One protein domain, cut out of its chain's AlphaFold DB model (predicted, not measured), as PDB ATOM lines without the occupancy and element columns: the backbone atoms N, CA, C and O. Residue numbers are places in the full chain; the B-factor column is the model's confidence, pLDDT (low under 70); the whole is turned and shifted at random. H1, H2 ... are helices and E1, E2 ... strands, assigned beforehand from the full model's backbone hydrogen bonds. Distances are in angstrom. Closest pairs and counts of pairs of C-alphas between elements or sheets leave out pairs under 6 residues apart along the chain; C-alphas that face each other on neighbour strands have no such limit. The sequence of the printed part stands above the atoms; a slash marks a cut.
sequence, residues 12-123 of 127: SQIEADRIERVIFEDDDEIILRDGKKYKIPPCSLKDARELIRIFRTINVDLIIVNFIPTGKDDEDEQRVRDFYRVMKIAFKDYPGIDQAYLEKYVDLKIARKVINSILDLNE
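AT A GLANCE: This is residues 12 to 123 of the 127 residues of an uncharacterized protein of Desulfocucumis palustris (UniProt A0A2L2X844). A two-stranded hairpin, E1 and E2, packs on the helix H6, and H6 crosses one end of the long helix H4 steeply; H4 runs along the longest axis, with H2 along one side of it and H3 and H5 around it. The short helix H1 lies beyond the hairpin at one end of the domain, away from the other helices. The printed part has 112 residues with six named helices and two named strands, in the order H1, E1, E2, H2, H3, H4, H5, H6 along the chain, and the class is mostly helix. The sheet has the order E1, E2 and is antiparallel. The whole is compact, with a radius of gyration of the C-alphas of 14.4 A, and elongated in outline, spanning 47 by 29 by 19 A.

IN THESE COORDINATES: Strand E1 is residues 28 to 31, 10.3 A from first to last C-alpha, and strand E2 is residues 37 to 40, 10.0 A long; C-alpha 28 stands at (215.354, 203.509, 171.118). H4, the longest helix, is residues 73 to 90 and measures 26.2 A from C-alpha 73 at (232.722, 194.777, 199.658) to C-alpha 90 at (223.755, 199.508, 175.521). H6, residues 108 to 121, measures 19.9 A and ends with C-alpha 121 at (213.687, 196.301, 173.162). H2 is residues 45 to 54, 14.3 A long, and H3 is residues 63 to 67, 7.4 A long. H5 is residues 99 to 105, 10.0 A long, and H1, the first element, is residues 12 to 19, 11.0 A long.

HOW THE PARTS SIT: E1 and E2 are antiparallel neighbours and form a hairpin, with 147 degrees between their directions. Across the pair, N 30 and O 38 are within hydrogen-bond range at 2.8 A, and so are N 40 and O 28 at 2.8 A. The closest C-alphas of E1 and H6 are those of Asp 28 and Ser 117, 6.3 A apart; those of E2 and H6 are Ile 40 and Ile 118, 7.3 A apart. H4 is the hub, touching three other helices. It touches H6 with residues 86 to 90 alone, at a steep tilt of 61 degrees, the same way; the closest C-alphas, of Ala 90 and Ile 118, are 6.8 A apart. H2 touches H4 at a shallow tilt of 28 degrees, opposite ways, with the C-alphas of Ile 54 and Asp 82 closest at 6.0 A; H4 touches H2 with residues 82 to 89 alone. H3 touches H4, where Asn 66 and Arg 79 have the closest C-alphas, 5.7 A apart, and it touches H6, where those of Ile 63 and Leu 108 are closest at 6.6 A. H5 is close to H4 but not clearly touching it: the C-alphas of Tyr 84 and Gln 99 are closest at 7.1 A, and the lines are only just about perpendicular at 73 degrees. H2 and H6 are near each other, with 6 pairs of C-alphas within 10 A. H1 touches no helix and is apart from E2. Every O i to N i+4 pair is within hydrogen-bond range in H1, H2, H4, H5 and H6; in H3 it is 0 of 1, beside 2 of 2 O i to N i+3 pairs.

THE WHOLE: The two C-alphas farthest apart are those of Glu 20 and Gly 71, 48.0 A. The printed part runs from residue 12 to 123 with no cut, and no link between its elements is long. The mean pLDDT of the printed part is 84.3; residues 12 to 26, which include H1, are under 70.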
ATOM      1  N   SER A  12     232.793 212.824 163.091       61.44
ATOM      2  CA  SER A  12     232.243 212.782 161.728       61.44
ATOM      3  C   SER A  12     232.408 211.452 160.973       61.44
ATOM      4  O   SER A  12     231.548 211.111 160.165       61.44
ATOM      5  N   GLN A  13     233.455 210.656 161.232       50.19
ATOM      6  CA  GLN A  13     233.670 209.381 160.518       50.19
ATOM      7  C   GLN A  13     232.920 208.197 161.141       50.19
ATOM      8  O   GLN A  13     232.339 207.388 160.428       50.19
ATOM      9  N   ILE A  14     232.857 208.125 162.474       52.53
ATOM     10  CA  ILE A  14     232.104 207.072 163.178       52.53
ATOM     11  C   ILE A  14     230.592 207.280 162.994       52.53
ATOM     12  O   ILE A  14     229.833 206.314 162.933       52.53
ATOM     13  N   GLU A  15     230.141 208.534 162.902       52.84
ATOM     14  CA  GLU A  15     228.758 208.863 162.547       52.84
ATOM     15  C   GLU A  15     228.438 208.500 161.088       52.84
ATOM     16  O   GLU A  15     227.354 207.977 160.833       52.84
ATOM     17  N   ALA A  16     229.381 208.688 160.156       50.81
ATOM     18  CA  ALA A  16     229.211 208.331 158.746       50.81
ATOM     19  C   ALA A  16     229.113 206.811 158.518       50.81
ATOM     20  O   ALA A  16     228.180 206.363 157.854       50.81
ATOM     21  N   ASP A  17     229.983 206.009 159.141       49.88
ATOM     22  CA  ASP A  17     229.950 204.539 159.020       49.88
ATOM     23  C   ASP A  17     228.678 203.923 159.648       49.88
ATOM     24  O   ASP A  17     228.275 202.803 159.330       49.88
ATOM     25  N   ARG A  18     227.992 204.664 160.530       51.88
ATOM     26  CA  ARG A  18     226.696 204.261 161.101       51.88
ATOM     27  C   ARG A  18     225.496 204.585 160.230       51.88
ATOM     28  O   ARG A  18     224.500 203.888 160.370       51.88
ATOM     29  N   ILE A  19     225.576 205.570 159.333       49.47
ATOM     30  CA  ILE A  19     224.532 205.781 158.313       49.47
ATOM     31  C   ILE A  19     224.411 204.526 157.426       49.47
ATOM     32  O   ILE A  19     223.339 204.243 156.897       49.47
ATOM     33  N   GLU A  20     225.481 203.732 157.326       43.34
ATOM     34  CA  GLU A  20     225.502 202.481 156.568       43.34
ATOM     35  C   GLU A  20     224.936 201.272 157.338       43.34
ATOM     36  O   GLU A  20     224.463 200.307 156.730       43.34
ATOM     37  N   ARG A  21     224.905 201.314 158.680       51.16
ATOM     38  CA  ARG A  21     224.168 200.327 159.479       51.16
ATOM     39  C   ARG A  21     222.700 200.714 159.480       51.16
ATOM     40  O   ARG A  21     222.331 201.749 160.015       51.16
ATOM     41  N   VAL A  22     221.870 199.851 158.900       50.81
ATOM     42  CA  VAL A  22     220.408 199.904 158.983       50.81
ATOM     43  C   VAL A  22     220.009 200.130 160.441       50.81
ATOM     44  O   VAL A  22     220.057 199.217 161.257       50.81
ATOM     45  N   ILE A  23     219.685 201.375 160.775       53.00
ATOM     46  CA  ILE A  23     219.013 201.727 162.015       53.00
ATOM     47  C   ILE A  23     217.616 201.148 161.851       53.00
ATOM     48  O   ILE A  23     216.850 201.608 161.000       53.00
ATOM     49  N   PHE A  24     217.326 200.082 162.585       56.44
ATOM     50  CA  PHE A  24     216.031 199.425 162.516       56.44
ATOM     51  C   PHE A  24     214.968 200.332 163.157       56.44
ATOM     52  O   PHE A  24     215.286 201.172 163.998       56.44
ATOM     53  N   GLU A  25     213.705 200.187 162.742       56.53
ATOM     54  CA  GLU A  25     212.576 200.947 163.314       56.53
ATOM     55  C   GLU A  25     212.446 200.758 164.831       56.53
ATOM     56  O   GLU A  25     211.887 201.615 165.510       56.53
ATOM     57  N   ASP A  26     213.009 199.666 165.350       66.81
ATOM     58  CA  ASP A  26     212.940 199.296 166.752       66.81
ATOM     59  C   ASP A  26     214.008 199.971 167.623       66.81
ATOM     60  O   ASP A  26     213.957 199.791 168.824       66.81
ATOM     61  N   ASP A  27     214.978 200.734 167.107       81.88
ATOM     62  CA  ASP A  27     215.991 201.367 167.971       81.88
ATOM     63  C   ASP A  27     215.382 202.442 168.899       81.88
ATOM     64  O   ASP A  27     214.637 203.316 168.452       81.88
ATOM     65  N   ASP A  28     215.783 202.462 170.176       86.81
ATOM     66  CA  ASP A  28     215.354 203.509 171.118       86.81
ATOM     67  C   ASP A  28     216.369 204.665 171.196       86.81
ATOM     68  O   ASP A  28     217.587 204.451 171.188       86.81
ATOM     69  N   GLU A  29     215.888 205.908 171.285       90.88
ATOM     70  CA  GLU A  29     216.725 207.116 171.287       90.88
ATOM     71  C   GLU A  29     216.940 207.661 172.707       90.88
ATOM     72  O   GLU A  29     216.008 208.038 173.421       90.88
ATOM     73  N   ILE A  30     218.209 207.807 173.095       93.12
ATOM     74  CA  ILE A  30     218.635 208.395 174.365       93.12
ATOM     75  C   ILE A  30     219.496 209.632 174.119       93.12
ATOM     76  O   ILE A  30     220.407 209.636 173.296       93.12
ATOM     77  N   ILE A  31     219.243 210.682 174.900       93.69
ATOM     78  CA  ILE A  31     220.072 211.889 174.942       93.69
ATOM     79  C   ILE A  31     220.901 211.863 176.225       93.69
ATOM     80  O   ILE A  31     220.335 211.773 177.320       93.69
ATOM     81  N   LEU A  32     222.227 211.934 176.090       94.62
ATOM     82  CA  LEU A  32     223.149 212.028 177.227       94.62
ATOM     83  C   LEU A  32     223.359 213.490 177.652       94.62
ATOM     84  O   LEU A  32     222.916 214.427 176.985       94.62
ATOM     85  N   ARG A  33     224.028 213.723 178.789       95.56
ATOM     86  CA  ARG A  33     224.259 215.095 179.298       95.56
ATOM     87  C   ARG A  33     225.215 215.930 178.450       95.56
ATOM     88  O   ARG A  33     225.286 217.139 178.648       95.56
ATOM     89  N   ASP A  34     225.948 215.303 177.544       91.88
ATOM     90  CA  ASP A  34     226.737 215.993 176.523       91.88
ATOM     91  C   ASP A  34     225.865 216.648 175.430       91.88
ATOM     92  O   ASP A  34     226.388 217.376 174.591       91.88
ATOM     93  N   GLY A  35     224.550 216.398 175.439       90.75
ATOM     94  CA  GLY A  35     223.594 216.903 174.457       90.75
ATOM     95  C   GLY A  35     223.506 216.070 173.178       90.75
ATOM     96  O   GLY A  35     222.712 216.411 172.301       90.75
ATOM     97  N   LYS A  36     224.276 214.983 173.054       89.81
ATOM     98  CA  LYS A  36     224.271 214.123 171.868       89.81
ATOM     99  C   LYS A  36     223.186 213.059 171.960       89.81
ATOM    100  O   LYS A  36     222.789 212.621 173.043       89.81
ATOM    101  N   LYS A  37     222.715 212.653 170.783       91.62
ATOM    102  CA  LYS A  37     221.710 211.609 170.602       91.62
ATOM    103  C   LYS A  37     222.383 210.280 170.302       91.62
ATOM    104  O   LYS A  37     223.289 210.209 169.476       91.62
ATOM    105  N   TYR A  38     221.888 209.237 170.942       90.94
ATOM    106  CA  TYR A  38     222.383 207.878 170.821       90.94
ATOM    107  C   TYR A  38     221.208 206.947 170.573       90.94
ATOM    108  O   TYR A  38     220.172 207.073 171.221       90.94
ATOM    109  N   LYS A  39     221.387 206.008 169.652       90.38
ATOM    110  CA  LYS A  39     220.437 204.928 169.395       90.38
ATOM    111  C   LYS A  39     220.898 203.659 170.086       90.38
ATOM    112  O   LYS A  39     222.057 203.263 169.927       90.38
ATOM    113  N   ILE A  40     220.009 203.064 170.867       90.12
ATOM    114  CA  ILE A  40     220.221 201.781 171.522       90.12
ATOM    115  C   ILE A  40     219.552 200.720 170.650       90.12
ATOM    116  O   ILE A  40     218.324 200.722 170.560       90.12
ATOM    117  N   PRO A  41     220.328 199.822 170.022       85.50
ATOM    118  CA  PRO A  41     219.755 198.749 169.229       85.50
ATOM    119  C   PRO A  41     219.267 197.595 170.114       85.50
ATOM    120  O   PRO A  41     219.745 197.424 171.249       85.50
ATOM    121  N   PRO A  42     218.377 196.729 169.595       86.94
ATOM    122  CA  PRO A  42     218.067 195.463 170.242       86.94
ATOM    123  C   PRO A  42     219.342 194.640 170.464       86.94
ATOM    124  O   PRO A  42     220.324 194.695 169.712       86.94
ATOM    125  N   CYS A  43     219.361 193.870 171.549       89.12
ATOM    126  CA  CYS A  43     220.552 193.126 171.926       89.12
ATOM    127  C   CYS A  43     220.683 191.853 171.089       89.12
ATOM    128  O   CYS A  43     219.708 191.220 170.687       89.12
ATOM    129  N   SER A  44     221.928 191.419 170.866       89.31
ATOM    130  CA  SER A  44     222.148 190.080 170.322       89.31
ATOM    131  C   SER A  44     221.663 189.034 171.330       89.31
ATOM    132  O   SER A  44     221.648 189.288 172.535       89.31
ATOM    133  N   LEU A  45     221.353 187.813 170.883       86.44
ATOM    134  CA  LEU A  45     220.940 186.736 171.795       86.44
ATOM    135  C   LEU A  45     221.968 186.474 172.913       86.44
ATOM    136  O   LEU A  45     221.606 186.099 174.030       86.44
ATOM    137  N   LYS A  46     223.260 186.659 172.617       89.88
ATOM    138  CA  LYS A  46     224.341 186.528 173.598       89.88
ATOM    139  C   LYS A  46     224.234 187.608 174.675       89.88
ATOM    140  O   LYS A  46     224.247 187.273 175.857       89.88
ATOM    141  N   ASP A  47     224.082 188.860 174.256       91.62
ATOM    142  CA  ASP A  47     223.964 190.007 175.157       91.62
ATOM    143  C   ASP A  47     222.670 189.915 175.978       91.62
ATOM    144  O   ASP A  47     222.701 190.072 177.192       91.62
ATOM    145  N   ALA A  48     221.545 189.534 175.364       89.50
ATOM    146  CA  ALA A  48     220.270 189.341 176.056       89.50
ATOM    147  C   ALA A  48     220.360 188.282 177.172       89.50
ATOM    148  O   ALA A  48     219.881 188.493 178.288       89.50
ATOM    149  N   ARG A  49     221.031 187.145 176.922       88.69
ATOM    150  CA  ARG A  49     221.279 186.127 177.964       88.69
ATOM    151  C   ARG A  49     222.132 186.664 179.106       88.69
ATOM    152  O   ARG A  49     221.922 186.285 180.257       88.69
ATOM    153  N   GLU A  50     223.116 187.491 178.785       90.75
ATOM    154  CA  GLU A  50     223.979 188.125 179.772       90.75
ATOM    155  C   GLU A  50     223.199 189.123 180.633       90.75
ATOM    156  O   GLU A  50     223.244 189.040 181.861       90.75
ATOM    157  N   LEU A  51     222.392 189.972 180.000       90.38
ATOM    158  CA  LEU A  51     221.496 190.918 180.656       90.38
ATOM    159  C   LEU A  51     220.542 190.221 181.631       90.38
ATOM    160  O   LEU A  51     220.444 190.633 182.782       90.38
ATOM    161  N   ILE A  52     219.918 189.104 181.240       87.88
ATOM    162  CA  ILE A  52     219.047 188.314 182.134       87.88
ATOM    163  C   ILE A  52     219.792 187.834 183.391       87.88
ATOM    164  O   ILE A  52     219.184 187.696 184.455       87.88
ATOM    165  N   ARG A  53     221.096 187.544 183.294       88.19
ATOM    166  CA  ARG A  53     221.906 187.155 184.460       88.19
ATOM    167  C   ARG A  53     222.229 188.360 185.336       88.19
ATOM    168  O   ARG A  53     222.088 188.248 186.550       88.19
ATOM    169  N   ILE A  54     222.615 189.480 184.728       88.94
ATOM    170  CA  ILE A  54     222.989 190.715 185.429       88.94
ATOM    171  C   ILE A  54     221.781 191.357 186.124       88.94
ATOM    172  O   ILE A  54     221.873 191.788 187.265       88.94
ATOM    173  N   PHE A  55     220.599 191.360 185.514       85.50
ATOM    174  CA  PHE A  55     219.409 191.943 186.149       85.50
ATOM    175  C   PHE A  55     218.923 191.185 187.395       85.50
ATOM    176  O   PHE A  55     218.028 191.658 188.085       85.50
ATOM    177  N   ARG A  56     219.522 190.033 187.727       79.75
ATOM    178  CA  ARG A  56     219.317 189.372 189.028       79.75
ATOM    179  C   ARG A  56     220.166 189.976 190.146       79.75
ATOM    180  O   ARG A  56     219.842 189.761 191.308       79.75
ATOM    181  N   THR A  57     221.256 190.659 189.808       78.06
ATOM    182  CA  THR A  57     222.213 191.228 190.765       78.06
ATOM    183  C   THR A  57     222.021 192.730 190.953       78.06
ATOM    184  O   THR A  57     222.362 193.251 192.014       78.06
ATOM    185  N   ILE A  58     221.430 193.424 189.975       80.62
ATOM    186  CA  ILE A  58     221.160 194.865 190.048       80.62
ATOM    187  C   ILE A  58     219.665 195.174 190.173       80.62
ATOM    188  O   ILE A  58     218.819 194.567 189.519       80.62
ATOM    189  N   ASN A  59     219.329 196.174 190.987       79.38
ATOM    190  CA  ASN A  59     217.984 196.722 191.092       79.38
ATOM    191  C   ASN A  59     217.765 197.787 190.006       79.38
ATOM    192  O   ASN A  59     218.359 198.868 190.049       79.38
ATOM    193  N   VAL A  60     216.921 197.477 189.024       76.31
ATOM    194  CA  VAL A  60     216.636 198.372 187.890       76.31
ATOM    195  C   VAL A  60     215.730 199.540 188.291       76.31
ATOM    196  O   VAL A  60     215.898 200.663 187.810       76.31
ATOM    197  N   ASP A  61     214.782 199.307 189.197       77.75
ATOM    198  CA  ASP A  61     213.789 200.312 189.585       77.75
ATOM    199  C   ASP A  61     214.374 201.374 190.518       77.75
ATOM    200  O   ASP A  61     213.912 202.518 190.553       77.75
ATOM    201  N   LEU A  62     215.441 201.026 191.236       80.62
ATOM    202  CA  LEU A  62     216.181 201.897 192.135       80.62
ATOM    203  C   LEU A  62     217.683 201.786 191.865       80.62
ATOM    204  O   LEU A  62     218.435 201.315 192.710       80.62
ATOM    205  N   ILE A  63     218.140 202.283 190.713       81.88
ATOM    206  CA  ILE A  63     219.571 202.267 190.339       81.88
ATOM    207  C   ILE A  63     220.487 202.790 191.447       81.88
ATOM    208  O   ILE A  63     221.555 202.228 191.656       81.88
ATOM    209  N   ILE A  64     220.060 203.821 192.186       81.38
ATOM    210  CA  ILE A  64     220.834 204.377 193.303       81.38
ATOM    211  C   ILE A  64     221.212 203.312 194.341       81.38
ATOM    212  O   ILE A  64     222.317 203.342 194.865       81.38
ATOM    213  N   VAL A  65     220.341 202.328 194.582       83.19
ATOM    214  CA  VAL A  65     220.567 201.250 195.553       83.19
ATOM    215  C   VAL A  65     221.755 200.378 195.153       83.19
ATOM    216  O   VAL A  65     222.438 199.867 196.035       83.19
ATOM    217  N   ASN A  66     222.061 200.255 193.858       82.69
ATOM    218  CA  ASN A  66     223.211 199.478 193.376       82.69
ATOM    219  C   ASN A  66     224.559 200.118 193.722       82.69
ATOM    220  O   ASN A  66     225.565 199.421 193.711       82.69
ATOM    221  N   PHE A  67     224.572 201.415 194.039       84.62
ATOM    222  CA  PHE A  67     225.773 202.167 194.409       84.62
ATOM    223  C   PHE A  67     225.858 202.463 195.911       84.62
ATOM    224  O   PHE A  67     226.855 203.017 196.364       84.62
ATOM    225  N   ILE A  68     224.823 202.124 196.687       85.69
ATOM    226  CA  ILE A  68     224.849 202.264 198.145       85.69
ATOM    227  C   ILE A  68     225.629 201.079 198.726       85.69
ATOM    228  O   ILE A  68     225.210 199.937 198.496       85.69
ATOM    229  N   PRO A  69     226.708 201.323 199.494       87.12
ATOM    230  CA  PRO A  69     227.441 200.262 200.167       87.12
ATOM    231  C   PRO A  69     226.537 199.478 201.120       87.12
ATOM    232  O   PRO A  69     225.772 200.063 201.891       87.12
ATOM    233  N   THR A  70     226.628 198.154 201.075       87.81
ATOM    234  CA  THR A  70     225.916 197.240 201.980       87.81
ATOM    235  C   THR A  70     226.805 196.733 203.111       87.81
ATOM    236  O   THR A  70     226.317 196.047 204.010       87.81
ATOM    237  N   GLY A  71     228.096 197.083 203.093       87.69
ATOM    238  CA  GLY A  71     229.091 196.580 204.045       87.69
ATOM    239  C   GLY A  71     229.613 195.189 203.683       87.69
ATOM    240  O   GLY A  71     230.226 194.525 204.516       87.69
ATOM    241  N   LYS A  72     229.347 194.743 202.452       90.56
ATOM    242  CA  LYS A  72     229.887 193.523 201.862       90.56
ATOM    243  C   LYS A  72     230.618 193.900 200.583       90.56
ATOM    244  O   LYS A  72     230.014 193.935 199.511       90.56
ATOM    245  N   ASP A  73     231.907 194.175 200.716       90.06
ATOM    246  CA  ASP A  73     232.722 194.777 199.658       90.06
ATOM    247  C   ASP A  73     232.617 194.015 198.325       90.06
ATOM    248  O   ASP A  73     232.349 194.623 197.291       90.06
ATOM    249  N   ASP A  74     232.681 192.680 198.347       90.44
ATOM    250  CA  ASP A  74     232.555 191.852 197.138       90.44
ATOM    251  C   ASP A  74     231.198 192.017 196.421       90.44
ATOM    252  O   ASP A  74     231.139 192.065 195.188       90.44
ATOM    253  N   GLU A  75     230.095 192.102 197.176       88.19
ATOM    254  CA  GLU A  75     228.748 192.300 196.620       88.19
ATOM    255  C   GLU A  75     228.583 193.733 196.092       88.19
ATOM    256  O   GLU A  75     227.989 193.945 195.031       88.19
ATOM    257  N   ASP A  76     229.129 194.717 196.805       88.56
ATOM    258  CA  ASP A  76     229.088 196.131 196.429       88.56
ATOM    259  C   ASP A  76     229.861 196.377 195.129       88.56
ATOM    260  O   ASP A  76     229.320 196.943 194.174       88.56
ATOM    261  N   GLU A  77     231.086 195.864 195.033       90.12
ATOM    262  CA  GLU A  77     231.876 195.952 193.811       90.12
ATOM    263  C   GLU A  77     231.217 195.216 192.642       90.12
ATOM    264  O   GLU A  77     231.241 195.699 191.504       90.12
ATOM    265  N   GLN A  78     230.622 194.046 192.893       90.25
ATOM    266  CA  GLN A  78     229.969 193.277 191.841       90.25
ATOM    267  C   GLN A  78     228.772 194.029 191.257       90.25
ATOM    268  O   GLN A  78     228.638 194.074 190.034       90.25
ATOM    269  N   ARG A  79     227.950 194.674 192.094       89.88
ATOM    270  CA  ARG A  79     226.808 195.483 191.634       89.88
ATOM    271  C   ARG A  79     227.248 196.657 190.764       89.88
ATOM    272  O   ARG A  79     226.622 196.919 189.735       89.88
ATOM    273  N   VAL A  80     228.348 197.318 191.125       89.06
ATOM    274  CA  VAL A  80     228.929 198.407 190.324       89.06
ATOM    275  C   VAL A  80     229.459 197.883 188.985       89.06
ATOM    276  O   VAL A  80     229.147 198.447 187.933       89.06
ATOM    277  N   ARG A  81     230.213 196.775 188.988       91.44
ATOM    278  CA  ARG A  81     230.717 196.145 187.751       91.44
ATOM    279  C   ARG A  81     229.580 195.733 186.819       91.44
ATOM    280  O   ARG A  81     229.647 195.988 185.616       91.44
ATOM    281  N   ASP A  82     228.544 195.120 187.376       92.06
ATOM    282  CA  ASP A  82     227.369 194.658 186.646       92.06
ATOM    283  C   ASP A  82     226.595 195.820 186.021       92.06
ATOM    284  O   ASP A  82     226.248 195.760 184.841       92.06
ATOM    285  N   PHE A  83     226.414 196.921 186.756       91.88
ATOM    286  CA  PHE A  83     225.821 198.138 186.210       91.88
ATOM    287  C   PHE A  83     226.584 198.637 184.973       91.88
ATOM    288  O   PHE A  83     225.990 198.818 183.907       91.88
ATOM    289  N   TYR A  84     227.907 198.808 185.067       91.81
ATOM    290  CA  TYR A  84     228.695 199.287 183.926       91.81
ATOM    291  C   TYR A  84     228.702 198.310 182.757       91.81
ATOM    292  O   TYR A  84     228.805 198.727 181.604       91.81
ATOM    293  N   ARG A  85     228.572 197.013 183.027       92.44
ATOM    294  CA  ARG A  85     228.465 195.995 181.988       92.44
ATOM    295  C   ARG A  85     227.174 196.142 181.183       92.44
ATOM    296  O   ARG A  85     227.241 196.110 179.957       92.44
ATOM    297  N   VAL A  86     226.043 196.414 181.838       92.81
ATOM    298  CA  VAL A  86     224.782 196.748 181.146       92.81
ATOM    299  C   VAL A  86     224.946 197.998 180.282       92.81
ATOM    300  O   VAL A  86     224.569 197.987 179.113       92.81
ATOM    301  N   MET A  87     225.572 199.050 180.816       93.62
ATOM    302  CA  MET A  87     225.792 200.291 180.059       93.62
ATOM    303  C   MET A  87     226.687 200.063 178.835       93.62
ATOM    304  O   MET A  87     226.388 200.551 177.750       93.62
ATOM    305  N   LYS A  88     227.750 199.264 178.970       92.50
ATOM    306  CA  LYS A  88     228.617 198.899 177.840       92.50
ATOM    307  C   LYS A  88     227.882 198.101 176.768       92.50
ATOM    308  O   LYS A  88     228.164 198.302 175.596       92.50
ATOM    309  N   ILE A  89     226.946 197.227 177.142       92.75
ATOM    310  CA  ILE A  89     226.096 196.521 176.171       92.75
ATOM    311  C   ILE A  89     225.222 197.523 175.408       92.75
ATOM    312  O   ILE A  89     225.165 197.456 174.182       92.75
ATOM    313  N   ALA A  90     224.604 198.473 176.116       93.12
ATOM    314  CA  ALA A  90     223.755 199.508 175.521       93.12
ATOM    315  C   ALA A  90     224.492 200.338 174.463       93.12
ATOM    316  O   ALA A  90     223.946 200.671 173.417       93.12
ATOM    317  N   PHE A  91     225.754 200.654 174.753       92.31
ATOM    318  CA  PHE A  91     226.589 201.529 173.943       92.31
ATOM    319  C   PHE A  91     227.686 200.776 173.179       92.31
ATOM    320  O   PHE A  91     228.669 201.384 172.760       92.31
ATOM    321  N   LYS A  92     227.538 199.464 172.954       88.69
ATOM    322  CA  LYS A  92     228.592 198.618 172.359       88.69
ATOM    323  C   LYS A  92     229.053 199.074 170.974       88.69
ATOM    324  O   LYS A  92     230.199 198.851 170.600       88.69
ATOM    325  N   ASP A  93     228.170 199.735 170.234       85.69
ATOM    326  CA  ASP A  93     228.455 200.249 168.895       85.69
ATOM    327  C   ASP A  93     229.106 201.641 168.925       85.69
ATOM    328  O   ASP A  93     229.372 202.228 167.876       85.69
ATOM    329  N   TYR A  94     229.391 202.167 170.121       88.56
ATOM    330  CA  TYR A  94     229.992 203.468 170.385       88.56
ATOM    331  C   TYR A  94     231.374 203.315 171.030       88.56
ATOM    332  O   TYR A  94     231.500 203.427 172.246       88.56
ATOM    333  N   PRO A  95     232.442 203.121 170.228       82.50
ATOM    334  CA  PRO A  95     233.784 202.848 170.753       82.50
ATOM    335  C   PRO A  95     234.369 203.983 171.612       82.50
ATOM    336  O   PRO A  95     235.285 203.741 172.388       82.50
ATOM    337  N   GLY A  96     233.834 205.206 171.506       85.38
ATOM    338  CA  GLY A  96     234.211 206.348 172.349       85.38
ATOM    339  C   GLY A  96     233.463 206.453 173.685       85.38
ATOM    340  O   GLY A  96     233.718 207.390 174.436       85.38
ATOM    341  N   ILE A  97     232.527 205.544 173.979       90.38
ATOM    342  CA  ILE A  97     231.765 205.537 175.235       90.38
ATOM    343  C   ILE A  97     232.374 204.501 176.176       90.38
ATOM    344  O   ILE A  97     231.955 203.344 176.245       90.38
ATOM    345  N   ASP A  98     233.399 204.930 176.904       91.75
ATOM    346  CA  ASP A  98     234.017 204.153 177.971       91.75
ATOM    347  C   ASP A  98     233.393 204.464 179.345       91.75
ATOM    348  O   ASP A  98     232.425 205.215 179.474       91.75
ATOM    349  N   GLN A  99     233.933 203.855 180.404       90.38
ATOM    350  CA  GLN A  99     233.427 204.075 181.759       90.38
ATOM    351  C   GLN A  99     233.558 205.540 182.203       90.38
ATOM    352  O   GLN A  99     232.625 206.065 182.805       90.38
ATOM    353  N   ALA A 100     234.666 206.209 181.874       92.88
ATOM    354  CA  ALA A 100     234.877 207.606 182.242       92.88
ATOM    355  C   ALA A 100     233.868 208.528 181.534       92.88
ATOM    356  O   ALA A 100     233.348 209.472 182.136       92.88
ATOM    357  N   TYR A 101     233.531 208.226 180.278       94.62
ATOM    358  CA  TYR A 101     232.474 208.914 179.541       94.62
ATOM    359  C   TYR A 101     231.118 208.756 180.227       94.62
ATOM    360  O   TYR A 101     230.401 209.738 180.435       94.62
ATOM    361  N   LEU A 102     230.776 207.520 180.599       93.81
ATOM    362  CA  LEU A 102     229.516 207.204 181.263       93.81
ATOM    363  C   LEU A 102     229.408 207.918 182.617       93.81
ATOM    364  O   LEU A 102     228.398 208.561 182.877       93.81
ATOM    365  N   GLU A 103     230.454 207.893 183.439       92.25
ATOM    366  CA  GLU A 103     230.487 208.587 184.737       92.25
ATOM    367  C   GLU A 103     230.292 210.100 184.608       92.25
ATOM    368  O   GLU A 103     229.661 210.733 185.458       92.25
ATOM    369  N   LYS A 104     230.800 210.694 183.523       95.38
ATOM    370  CA  LYS A 104     230.686 212.132 183.276       95.38
ATOM    371  C   LYS A 104     229.317 212.540 182.731       95.38
ATOM    372  O   LYS A 104     228.790 213.586 183.120       95.38
ATOM    373  N   TYR A 105     228.753 211.754 181.813       96.12
ATOM    374  CA  TYR A 105     227.598 212.170 181.009       96.12
ATOM    375  C   TYR A 105     226.314 211.373 181.252       96.12
ATOM    376  O   TYR A 105     225.271 211.727 180.694       96.12
ATOM    377  N   VAL A 106     226.350 210.351 182.109       93.94
ATOM    378  CA  VAL A 106     225.180 209.554 182.481       93.94
ATOM    379  C   VAL A 106     224.863 209.745 183.957       93.94
ATOM    380  O   VAL A 106     225.552 209.250 184.841       93.94
ATOM    381  N   ASP A 107     223.765 210.449 184.226       92.75
ATOM    382  CA  ASP A 107     223.181 210.494 185.564       92.75
ATOM    383  C   ASP A 107     222.235 209.306 185.815       92.75
ATOM    384  O   ASP A 107     221.898 208.531 184.918       92.75
ATOM    385  N   LEU A 108     221.752 209.179 187.054       90.06
ATOM    386  CA  LEU A 108     220.846 208.100 187.462       90.06
ATOM    387  C   LEU A 108     219.539 208.053 186.652       90.06
ATOM    388  O   LEU A 108     218.955 206.978 186.485       90.06
ATOM    389  N   LYS A 109     219.049 209.197 186.160       91.19
ATOM    390  CA  LYS A 109     217.814 209.269 185.370       91.19
ATOM    391  C   LYS A 109     218.060 208.748 183.959       91.19
ATOM    392  O   LYS A 109     217.244 207.980 183.454       91.19
ATOM    393  N   ILE A 110     219.168 209.141 183.342       94.56
ATOM    394  CA  ILE A 110     219.592 208.650 182.028       94.56
ATOM    395  C   ILE A 110     219.900 207.158 182.105       94.56
ATOM    396  O   ILE A 110     219.370 206.401 181.299       94.56
ATOM    397  N   ALA A 111     220.650 206.717 183.116       93.56
ATOM    398  CA  ALA A 111     220.926 205.303 183.348       93.56
ATOM    399  C   ALA A 111     219.639 204.472 183.409       93.56
ATOM    400  O   ALA A 111     219.543 203.422 182.782       93.56
ATOM    401  N   ARG A 112     218.615 204.971 184.111       92.12
ATOM    402  CA  ARG A 112     217.310 204.299 184.189       92.12
ATOM    403  C   ARG A 112     216.655 204.153 182.832       92.12
ATOM    404  O   ARG A 112     216.120 203.089 182.542       92.12
ATOM    405  N   LYS A 113     216.678 205.219 182.034       92.62
ATOM    406  CA  LYS A 113     216.121 205.190 180.683       92.62
ATOM    407  C   LYS A 113     216.852 204.160 179.836       92.62
ATOM    408  O   LYS A 113     216.200 203.244 179.380       92.62
ATOM    409  N   VAL A 114     218.182 204.236 179.765       93.75
ATOM    410  CA  VAL A 114     219.030 203.283 179.024       93.75
ATOM    411  C   VAL A 114     218.698 201.833 179.387       93.75
ATOM    412  O   VAL A 114     218.482 201.007 178.505       93.75
ATOM    413  N   ILE A 115     218.616 201.517 180.683       91.75
ATOM    414  CA  ILE A 115     218.313 200.154 181.134       91.75
ATOM    415  C   ILE A 115     216.885 199.736 180.758       91.75
ATOM    416  O   ILE A 115     216.690 198.609 180.311       91.75
ATOM    417  N   ASN A 116     215.894 200.613 180.937       90.50
ATOM    418  CA  ASN A 116     214.515 200.309 180.549       90.50
ATOM    419  C   ASN A 116     214.396 200.107 179.035       90.50
ATOM    420  O   ASN A 116     213.808 199.116 178.630       90.50
ATOM    421  N   SER A 117     215.036 200.959 178.230       91.44
ATOM    422  CA  SER A 117     215.106 200.811 176.776       91.44
ATOM    423  C   SER A 117     215.629 199.427 176.406       91.44
ATOM    424  O   SER A 117     214.970 198.686 175.693       91.44
ATOM    425  N   ILE A 118     216.759 199.001 176.977       90.69
ATOM    426  CA  ILE A 118     217.297 197.656 176.725       90.69
ATOM    427  C   ILE A 118     216.303 196.556 177.114       90.69
ATOM    428  O   ILE A 118     216.183 195.564 176.397       90.69
ATOM    429  N   LEU A 119     215.626 196.677 178.254       89.12
ATOM    430  CA  LEU A 119     214.657 195.670 178.687       89.12
ATOM    431  C   LEU A 119     213.470 195.578 177.727       89.12
ATOM    432  O   LEU A 119     213.100 194.471 177.337       89.12
ATOM    433  N   ASP A 120     212.925 196.727 177.332       88.94
ATOM    434  CA  ASP A 120     211.751 196.832 176.469       88.94
ATOM    435  C   ASP A 120     212.070 196.316 175.057       88.94
ATOM    436  O   ASP A 120     211.369 195.438 174.555       88.94
ATOM    437  N   LEU A 121     213.200 196.741 174.479       89.62
ATOM    438  CA  LEU A 121     213.687 196.301 173.162       89.62
ATOM    439  C   LEU A 121     213.936 194.797 173.051       89.62
ATOM    440  O   LEU A 121     213.965 194.246 171.955       89.62
ATOM    441  N   ASN A 122     214.181 194.130 174.177       86.31
ATOM    442  CA  ASN A 122     214.474 192.700 174.216       86.31
ATOM    443  C   ASN A 122     213.337 191.881 174.840       86.31
ATOM    444  O   ASN A 122     213.537 190.702 175.137       86.31
ATOM    445  N   GLU A 123     212.180 192.504 175.081       85.00
ATOM    446  CA  GLU A 123     211.012 191.900 175.735       85.00
ATOM    447  C   GLU A 123     211.351 191.190 177.064       85.00
ATOM    448  O   GLU A 123     210.709 190.217 177.484       85.00
TER     449      GLU A 123